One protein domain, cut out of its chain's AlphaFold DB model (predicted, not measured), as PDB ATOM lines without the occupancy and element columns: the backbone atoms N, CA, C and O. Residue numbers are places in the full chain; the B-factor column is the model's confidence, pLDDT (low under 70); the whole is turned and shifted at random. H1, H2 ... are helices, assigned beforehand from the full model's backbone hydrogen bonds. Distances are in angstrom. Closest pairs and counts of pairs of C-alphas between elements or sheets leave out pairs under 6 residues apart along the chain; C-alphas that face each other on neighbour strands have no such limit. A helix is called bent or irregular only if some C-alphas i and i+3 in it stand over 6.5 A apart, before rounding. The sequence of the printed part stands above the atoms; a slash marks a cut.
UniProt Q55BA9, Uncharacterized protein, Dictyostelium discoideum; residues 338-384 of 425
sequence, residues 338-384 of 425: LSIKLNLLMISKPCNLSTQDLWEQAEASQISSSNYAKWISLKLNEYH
ATOM      1  N   LEU A 338      47.114  31.771  24.424       88.04
ATOM      2  CA  LEU A 338      46.238  32.942  24.460       88.04
ATOM      3  C   LEU A 338      46.631  33.956  23.381       88.04
ATOM      4  O   LEU A 338      45.766  34.416  22.639       88.04
ATOM      5  N   SER A 339      47.928  34.236  23.229       87.61
ATOM      6  CA  SER A 339      48.450  35.140  22.195       87.61
ATOM      7  C   SER A 339      48.100  34.661  20.781       87.61
ATOM      8  O   SER A 339      47.640  35.448  19.954       87.61
ATOM      9  N   ILE A 340      48.243  33.360  20.503       85.66
ATOM     10  CA  ILE A 340      47.879  32.778  19.202       85.66
ATOM     11  C   ILE A 340      46.353  32.784  19.001       85.66
ATOM     12  O   ILE A 340      45.881  33.115  17.913       85.66
ATOM     13  N   LYS A 341      45.566  32.482  20.040       83.38
ATOM     14  CA  LYS A 341      44.095  32.485  19.985       83.38
ATOM     15  C   LYS A 341      43.528  33.890  19.758       83.38
ATOM     16  O   LYS A 341      42.603  34.039  18.964       83.38
ATOM     17  N   LEU A 342      44.121  34.916  20.373       84.98
ATOM     18  CA  LEU A 342      43.813  36.326  20.109       84.98
ATOM     19  C   LEU A 342      44.182  36.728  18.674       84.98
ATOM     20  O   LEU A 342      43.379  37.365  17.999       84.98
ATOM     21  N   ASN A 343      45.347  36.309  18.172       85.59
ATOM     22  CA  ASN A 343      45.755  36.586  16.791       85.59
ATOM     23  C   ASN A 343      44.795  35.943  15.765       85.59
ATOM     24  O   ASN A 343      44.384  36.587  14.804       85.59
ATOM     25  N   LEU A 344      44.350  34.703  16.003       82.14
ATOM     26  CA  LEU A 344      43.332  34.044  15.171       82.14
ATOM     27  C   LEU A 344      41.973  34.759  15.219       82.14
ATOM     28  O   LEU A 344      41.342  34.920  14.173       82.14
ATOM     29  N   LEU A 345      41.553  35.234  16.399       80.51
ATOM     30  CA  LEU A 345      40.322  36.009  16.571       80.51
ATOM     31  C   LEU A 345      40.358  37.317  15.760       80.51
ATOM     32  O   LEU A 345      39.386  37.643  15.085       80.51
ATOM     33  N   MET A 346      41.495  38.024  15.766       80.39
ATOM     34  CA  MET A 346      41.715  39.252  14.985       80.39
ATOM     35  C   MET A 346      41.674  39.021  13.464       80.39
ATOM     36  O   MET A 346      41.372  39.945  12.712       80.39
ATOM     37  N   ILE A 347      41.949  37.795  13.004       83.47
ATOM     38  CA  ILE A 347      41.893  37.378  11.588       83.47
ATOM     39  C   ILE A 347      40.544  36.678  11.277       83.47
ATOM     40  O   ILE A 347      40.372  36.048  10.235       83.47
ATOM     41  N   SER A 348      39.555  36.779  12.175       74.52
ATOM     42  CA  SER A 348      38.217  36.179  12.042       74.52
ATOM     43  C   SER A 348      38.211  34.654  11.848       74.52
ATOM     44  O   SER A 348      37.264  34.098  11.287       74.52
ATOM     45  N   LYS A 349      39.246  33.946  12.324       72.14
ATOM     46  CA  LYS A 349      39.289  32.476  12.329       72.14
ATOM     47  C   LYS A 349      38.739  31.925  13.653       72.14
ATOM     48  O   LYS A 349      39.334  32.186  14.701       72.14
ATOM     49  N   PRO A 350      37.644  31.138  13.648       65.63
ATOM     50  CA  PRO A 350      37.136  30.515  14.866       65.63
ATOM     51  C   PRO A 350      38.126  29.464  15.385       65.63
ATOM     52  O   PRO A 350      38.533  28.565  14.653       65.63
ATOM     53  N   CYS A 351      38.494  29.564  16.664       67.54
ATOM     54  CA  CYS A 351      39.430  28.657  17.328       67.54
ATOM     55  C   CYS A 351      38.777  28.037  18.574       67.54
ATOM     56  O   CYS A 351      38.746  28.639  19.649       67.54
ATOM     57  N   ASN A 352      38.268  26.813  18.424       70.99
ATOM     58  CA  ASN A 352      37.533  26.097  19.473       70.99
ATOM     59  C   ASN A 352      38.393  25.103  20.276       70.99
ATOM     60  O   ASN A 352      37.847  24.320  21.045       70.99
ATOM     61  N   LEU A 353      39.726  25.136  20.143       71.97
ATOM     62  CA  LEU A 353      40.599  24.265  20.936       71.97
ATOM     63  C   LEU A 353      40.627  24.685  22.415       71.97
ATOM     64  O   LEU A 353      40.668  25.881  22.748       71.97
ATOM     65  N   SER A 354      40.650  23.668  23.276       84.60
ATOM     66  CA  SER A 354      40.926  23.767  24.707       84.60
ATOM     67  C   SER A 354      42.419  23.995  24.945       84.60
ATOM     68  O   SER A 354      43.274  23.272  24.432       84.60
ATOM     69  N   THR A 355      42.741  25.011  25.745       87.25
ATOM     70  CA  THR A 355      44.120  25.330  26.140       87.25
ATOM     71  C   THR A 355      44.717  24.251  27.055       87.25
ATOM     72  O   THR A 355      45.921  24.014  27.015       87.25
ATOM     73  N   GLN A 356      43.883  23.588  27.866       88.54
ATOM     74  CA  GLN A 356      44.318  22.546  28.800       88.54
ATOM     75  C   GLN A 356      44.702  21.261  28.050       88.54
ATOM     76  O   GLN A 356      45.778  20.729  28.292       88.54
ATOM     77  N   ASP A 357      43.903  20.829  27.072       86.24
ATOM     78  CA  ASP A 357      44.177  19.638  26.253       86.24
ATOM     79  C   ASP A 357      45.467  19.815  25.430       86.24
ATOM     80  O   ASP A 357      46.243  18.876  25.245       86.24
ATOM     81  N   LEU A 358      45.713  21.041  24.947       88.71
ATOM     82  CA  LEU A 358      46.966  21.419  24.290       88.71
ATOM     83  C   LEU A 358      48.159  21.359  25.257       88.71
ATOM     84  O   LEU A 358      49.229  20.918  24.845       88.71
ATOM     85  N   TRP A 359      47.987  21.772  26.520       91.84
ATOM     86  CA  TRP A 359      49.032  21.652  27.544       91.84
ATOM     87  C   TRP A 359      49.330  20.188  27.861       91.84
ATOM     88  O   TRP A 359      50.489  19.796  27.820       91.84
ATOM     89  N   GLU A 360      48.311  19.365  28.103       90.28
ATOM     90  CA  GLU A 360      48.482  17.940  28.414       90.28
ATOM     91  C   GLU A 360      49.187  17.193  27.270       90.28
ATOM     92  O   GLU A 360      50.093  16.396  27.510       90.28
ATOM     93  N   GLN A 361      48.857  17.512  26.013       88.44
ATOM     94  CA  GLN A 361      49.572  16.993  24.842       88.44
ATOM     95  C   GLN A 361      51.016  17.504  24.737       88.44
ATOM     96  O   GLN A 361      51.901  16.733  24.363       88.44
ATOM     97  N   ALA A 362      51.277  18.778  25.043       88.53
ATOM     98  CA  ALA A 362      52.623  19.352  25.009       88.53
ATOM     99  C   ALA A 362      53.521  18.819  26.140       88.53
ATOM    100  O   ALA A 362      54.702  18.562  25.908       88.53
ATOM    101  N   GLU A 363      52.958  18.611  27.331       89.79
ATOM    102  CA  GLU A 363      53.604  18.013  28.503       89.79
ATOM    103  C   GLU A 363      53.915  16.529  28.249       89.79
ATOM    104  O   GLU A 363      55.065  16.112  28.387       89.79
ATOM    105  N   ALA A 364      52.944  15.755  27.746       89.35
ATOM    106  CA  ALA A 364      53.151  14.359  27.348       89.35
ATOM    107  C   ALA A 364      54.168  14.204  26.199       89.35
ATOM    108  O   ALA A 364      54.912  13.224  26.159       89.35
ATOM    109  N   SER A 365      54.233  15.178  25.283       88.08
ATOM    110  CA  SER A 365      55.202  15.210  24.174       88.08
ATOM    111  C   SER A 365      56.547  15.861  24.542       88.08
ATOM    112  O   SER A 365      57.403  15.999  23.670       88.08
ATOM    113  N   GLN A 366      56.728  16.294  25.798       89.54
ATOM    114  CA  GLN A 366      57.923  16.987  26.305       89.54
ATOM    115  C   GLN A 366      58.395  18.161  25.422       89.54
ATOM    116  O   GLN A 366      59.590  18.353  25.180       89.54
ATOM    117  N   ILE A 367      57.455  18.971  24.923       89.47
ATOM    118  CA  ILE A 367      57.784  20.121  24.073       89.47
ATOM    119  C   ILE A 367      58.543  21.169  24.894       89.47
ATOM    120  O   ILE A 367      58.086  21.605  25.950       89.47
ATOM    121  N   SER A 368      59.695  21.617  24.393       89.36
ATOM    122  CA  SER A 368      60.458  22.693  25.028       89.36
ATOM    123  C   SER A 368      59.730  24.036  24.916       89.36
ATOM    124  O   SER A 368      59.122  24.343  23.888       89.36
ATOM    125  N   SER A 369      59.870  24.890  25.931       86.95
ATOM    126  CA  SER A 369      59.257  26.227  25.964       86.95
ATOM    127  C   SER A 369      59.593  27.093  24.745       86.95
ATOM    128  O   SER A 369      58.731  27.778  24.197       86.95
ATOM    129  N   SER A 370      60.823  26.973  24.237       89.14
ATOM    130  CA  SER A 370      61.301  27.596  22.995       89.14
ATOM    131  C   SER A 370      60.528  27.199  21.727       89.14
ATOM    132  O   SER A 370      60.603  27.904  20.720       89.14
ATOM    133  N   ASN A 371      59.791  26.087  21.753       91.70
ATOM    134  CA  ASN A 371      59.041  25.550  20.619       91.70
ATOM    135  C   ASN A 371      57.516  25.651  20.777       91.70
ATOM    136  O   ASN A 371      56.812  25.365  19.806       91.70
ATOM    137  N   TYR A 372      56.995  26.113  21.924       92.42
ATOM    138  CA  TYR A 372      55.551  26.234  22.171       92.42
ATOM    139  C   TYR A 372      54.819  26.960  21.038       92.42
ATOM    140  O   TYR A 372      53.886  26.405  20.465       92.42
ATOM    141  N   ALA A 373      55.281  28.146  20.629       88.75
ATOM    142  CA  ALA A 373      54.609  28.920  19.583       88.75
ATOM    143  C   ALA A 373      54.526  28.175  18.234       88.75
ATOM    144  O   ALA A 373      53.485  28.202  17.575       88.75
ATOM    145  N   LYS A 374      55.596  27.468  17.841       88.69
ATOM    146  CA  LYS A 374      55.631  26.664  16.608       88.69
ATOM    147  C   LYS A 374      54.707  25.453  16.710       88.69
ATOM    148  O   LYS A 374      53.927  25.210  15.797       88.69
ATOM    149  N   TRP A 375      54.776  24.724  17.822       91.88
ATOM    150  CA  TRP A 375      54.001  23.506  18.046       91.88
ATOM    151  C   TRP A 375      52.496  23.790  18.156       91.88
ATOM    152  O   TRP A 375      51.704  23.142  17.476       91.88
ATOM    153  N   ILE A 376      52.102  24.825  18.909       90.05
ATOM    154  CA  ILE A 376      50.706  25.281  19.009       90.05
ATOM    155  C   ILE A 376      50.185  25.700  17.624       90.05
ATOM    156  O   ILE A 376      49.088  25.304  17.235       90.05
ATOM    157  N   SER A 377      50.980  26.444  16.843       85.10
ATOM    158  CA  SER A 377      50.599  26.859  15.482       85.10
ATOM    159  C   SER A 377      50.457  25.675  14.516       85.10
ATOM    160  O   SER A 377      49.549  25.672  13.689       85.10
ATOM    161  N   LEU A 378      51.319  24.656  14.625       86.28
ATOM    162  CA  LEU A 378      51.205  23.417  13.849       86.28
ATOM    163  C   LEU A 378      49.921  22.659  14.203       86.28
ATOM    164  O   LEU A 378      49.141  22.364  13.303       86.28
ATOM    165  N   LYS A 379      49.639  22.445  15.495       83.99
ATOM    166  CA  LYS A 379      48.409  21.773  15.952       83.99
ATOM    167  C   LYS A 379      47.137  22.509  15.527       83.99
ATOM    168  O   LYS A 379      46.155  21.870  15.165       83.99
ATOM    169  N   LEU A 380      47.161  23.842  15.507       78.69
ATOM    170  CA  LEU A 380      46.057  24.662  14.996       78.69
ATOM    171  C   LEU A 380      45.877  24.561  13.473       78.69
ATOM    172  O   LEU A 380      44.748  24.638  12.995       78.69
ATOM    173  N   ASN A 381      46.960  24.372  12.713       77.10
ATOM    174  CA  ASN A 381      46.889  24.147  11.268       77.10
ATOM    175  C   ASN A 381      46.439  22.719  10.920       77.10
ATOM    176  O   ASN A 381      45.654  22.559   9.992       77.10
ATOM    177  N   GLU A 382      46.871  21.700  11.671       74.84
ATOM    178  CA  GLU A 382      46.357  20.322  11.557       74.84
ATOM    179  C   GLU A 382      44.832  20.305  11.761       74.84
ATOM    180  O   GLU A 382      44.092  19.911  10.860       74.84
ATOM    181  N   TYR A 383      44.344  20.902  12.857       68.13
ATOM    182  CA  TYR A 383      42.907  21.072  13.128       68.13
ATOM    183  C   TYR A 383      42.134  21.866  12.060       68.13
ATOM    184  O   TYR A 383      40.912  21.752  11.990       68.13
ATOM    185  N   HIS A 384      42.809  22.693  11.255       62.55
ATOM    186  CA  HIS A 384      42.188  23.434  10.154       62.55
ATOM    187  C   HIS A 384      42.196  22.681   8.817       62.55
ATOM    188  O   HIS A 384      41.389  23.019   7.951       62.55
TER     189      HIS A 384
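Overview. This is residues 338 to 384 of the 425 residues of an uncharacterized protein of Dictyostelium discoideum (UniProt Q55BA9). Three helices are loosely set as a triangle: H1 and H2 are joined by a stretched-out link, and H3, the longest, folds back past H2 and comes near H1 as well. H3 is the one helix near both of the others, and the contacts are few. The printed part has 47 residues, with three named helices in the order H1, H2, H3 and no named strand; its class is all helix. It is compact, with a radius of gyration of the C-alphas of 10.6 A, and elongated, with spans of 31 by 18 by 17 A.

Arrangement. H1, residues 338 to 346, and H2, residues 355 to 364, are only just apart, their closest C-alphas 8.1 A from each other. H1 and H3, residues 369 to 384, are close but not clearly touching; their closest C-alphas, those of Ile 340 and Ser 377, are 7.5 A apart. They run the same way at a steep tilt of 40 degrees. H2 and H3 are also close but not clearly touching, with the closest C-alphas, those of Leu 358 and Ile 376, 7.5 A apart. They run opposite ways at a steep tilt of 62 degrees. In H1 and H2 every O i to N i+4 pair is within hydrogen-bond range; in H3, 10 of 12 are.

Along the chain. H1 begins with C-alpha 338 at (46.238, 32.942, 24.460) and is 12.2 A long from first to last C-alpha. H2 begins at (44.120, 25.330, 26.140) and is 14.3 A long. H3 is 23.4 A long and ends with C-alpha 384 at (42.188, 23.434, 10.154). It is irregular: C-alphas 370 and 373 are 7.6 A apart, and its line is a rough one.

Size, cuts and confidence. The two C-alphas farthest apart, those of Ser 348 and Gln 366, are 31.0 A apart. The printed part has no cut. The link from H1 to H2 is short, with 8 residues, and that from H2 to H3 is tight, with 4. The mean pLDDT of the printed part is 83.6; residues 350 to 351 and 383 to 384 are under 70.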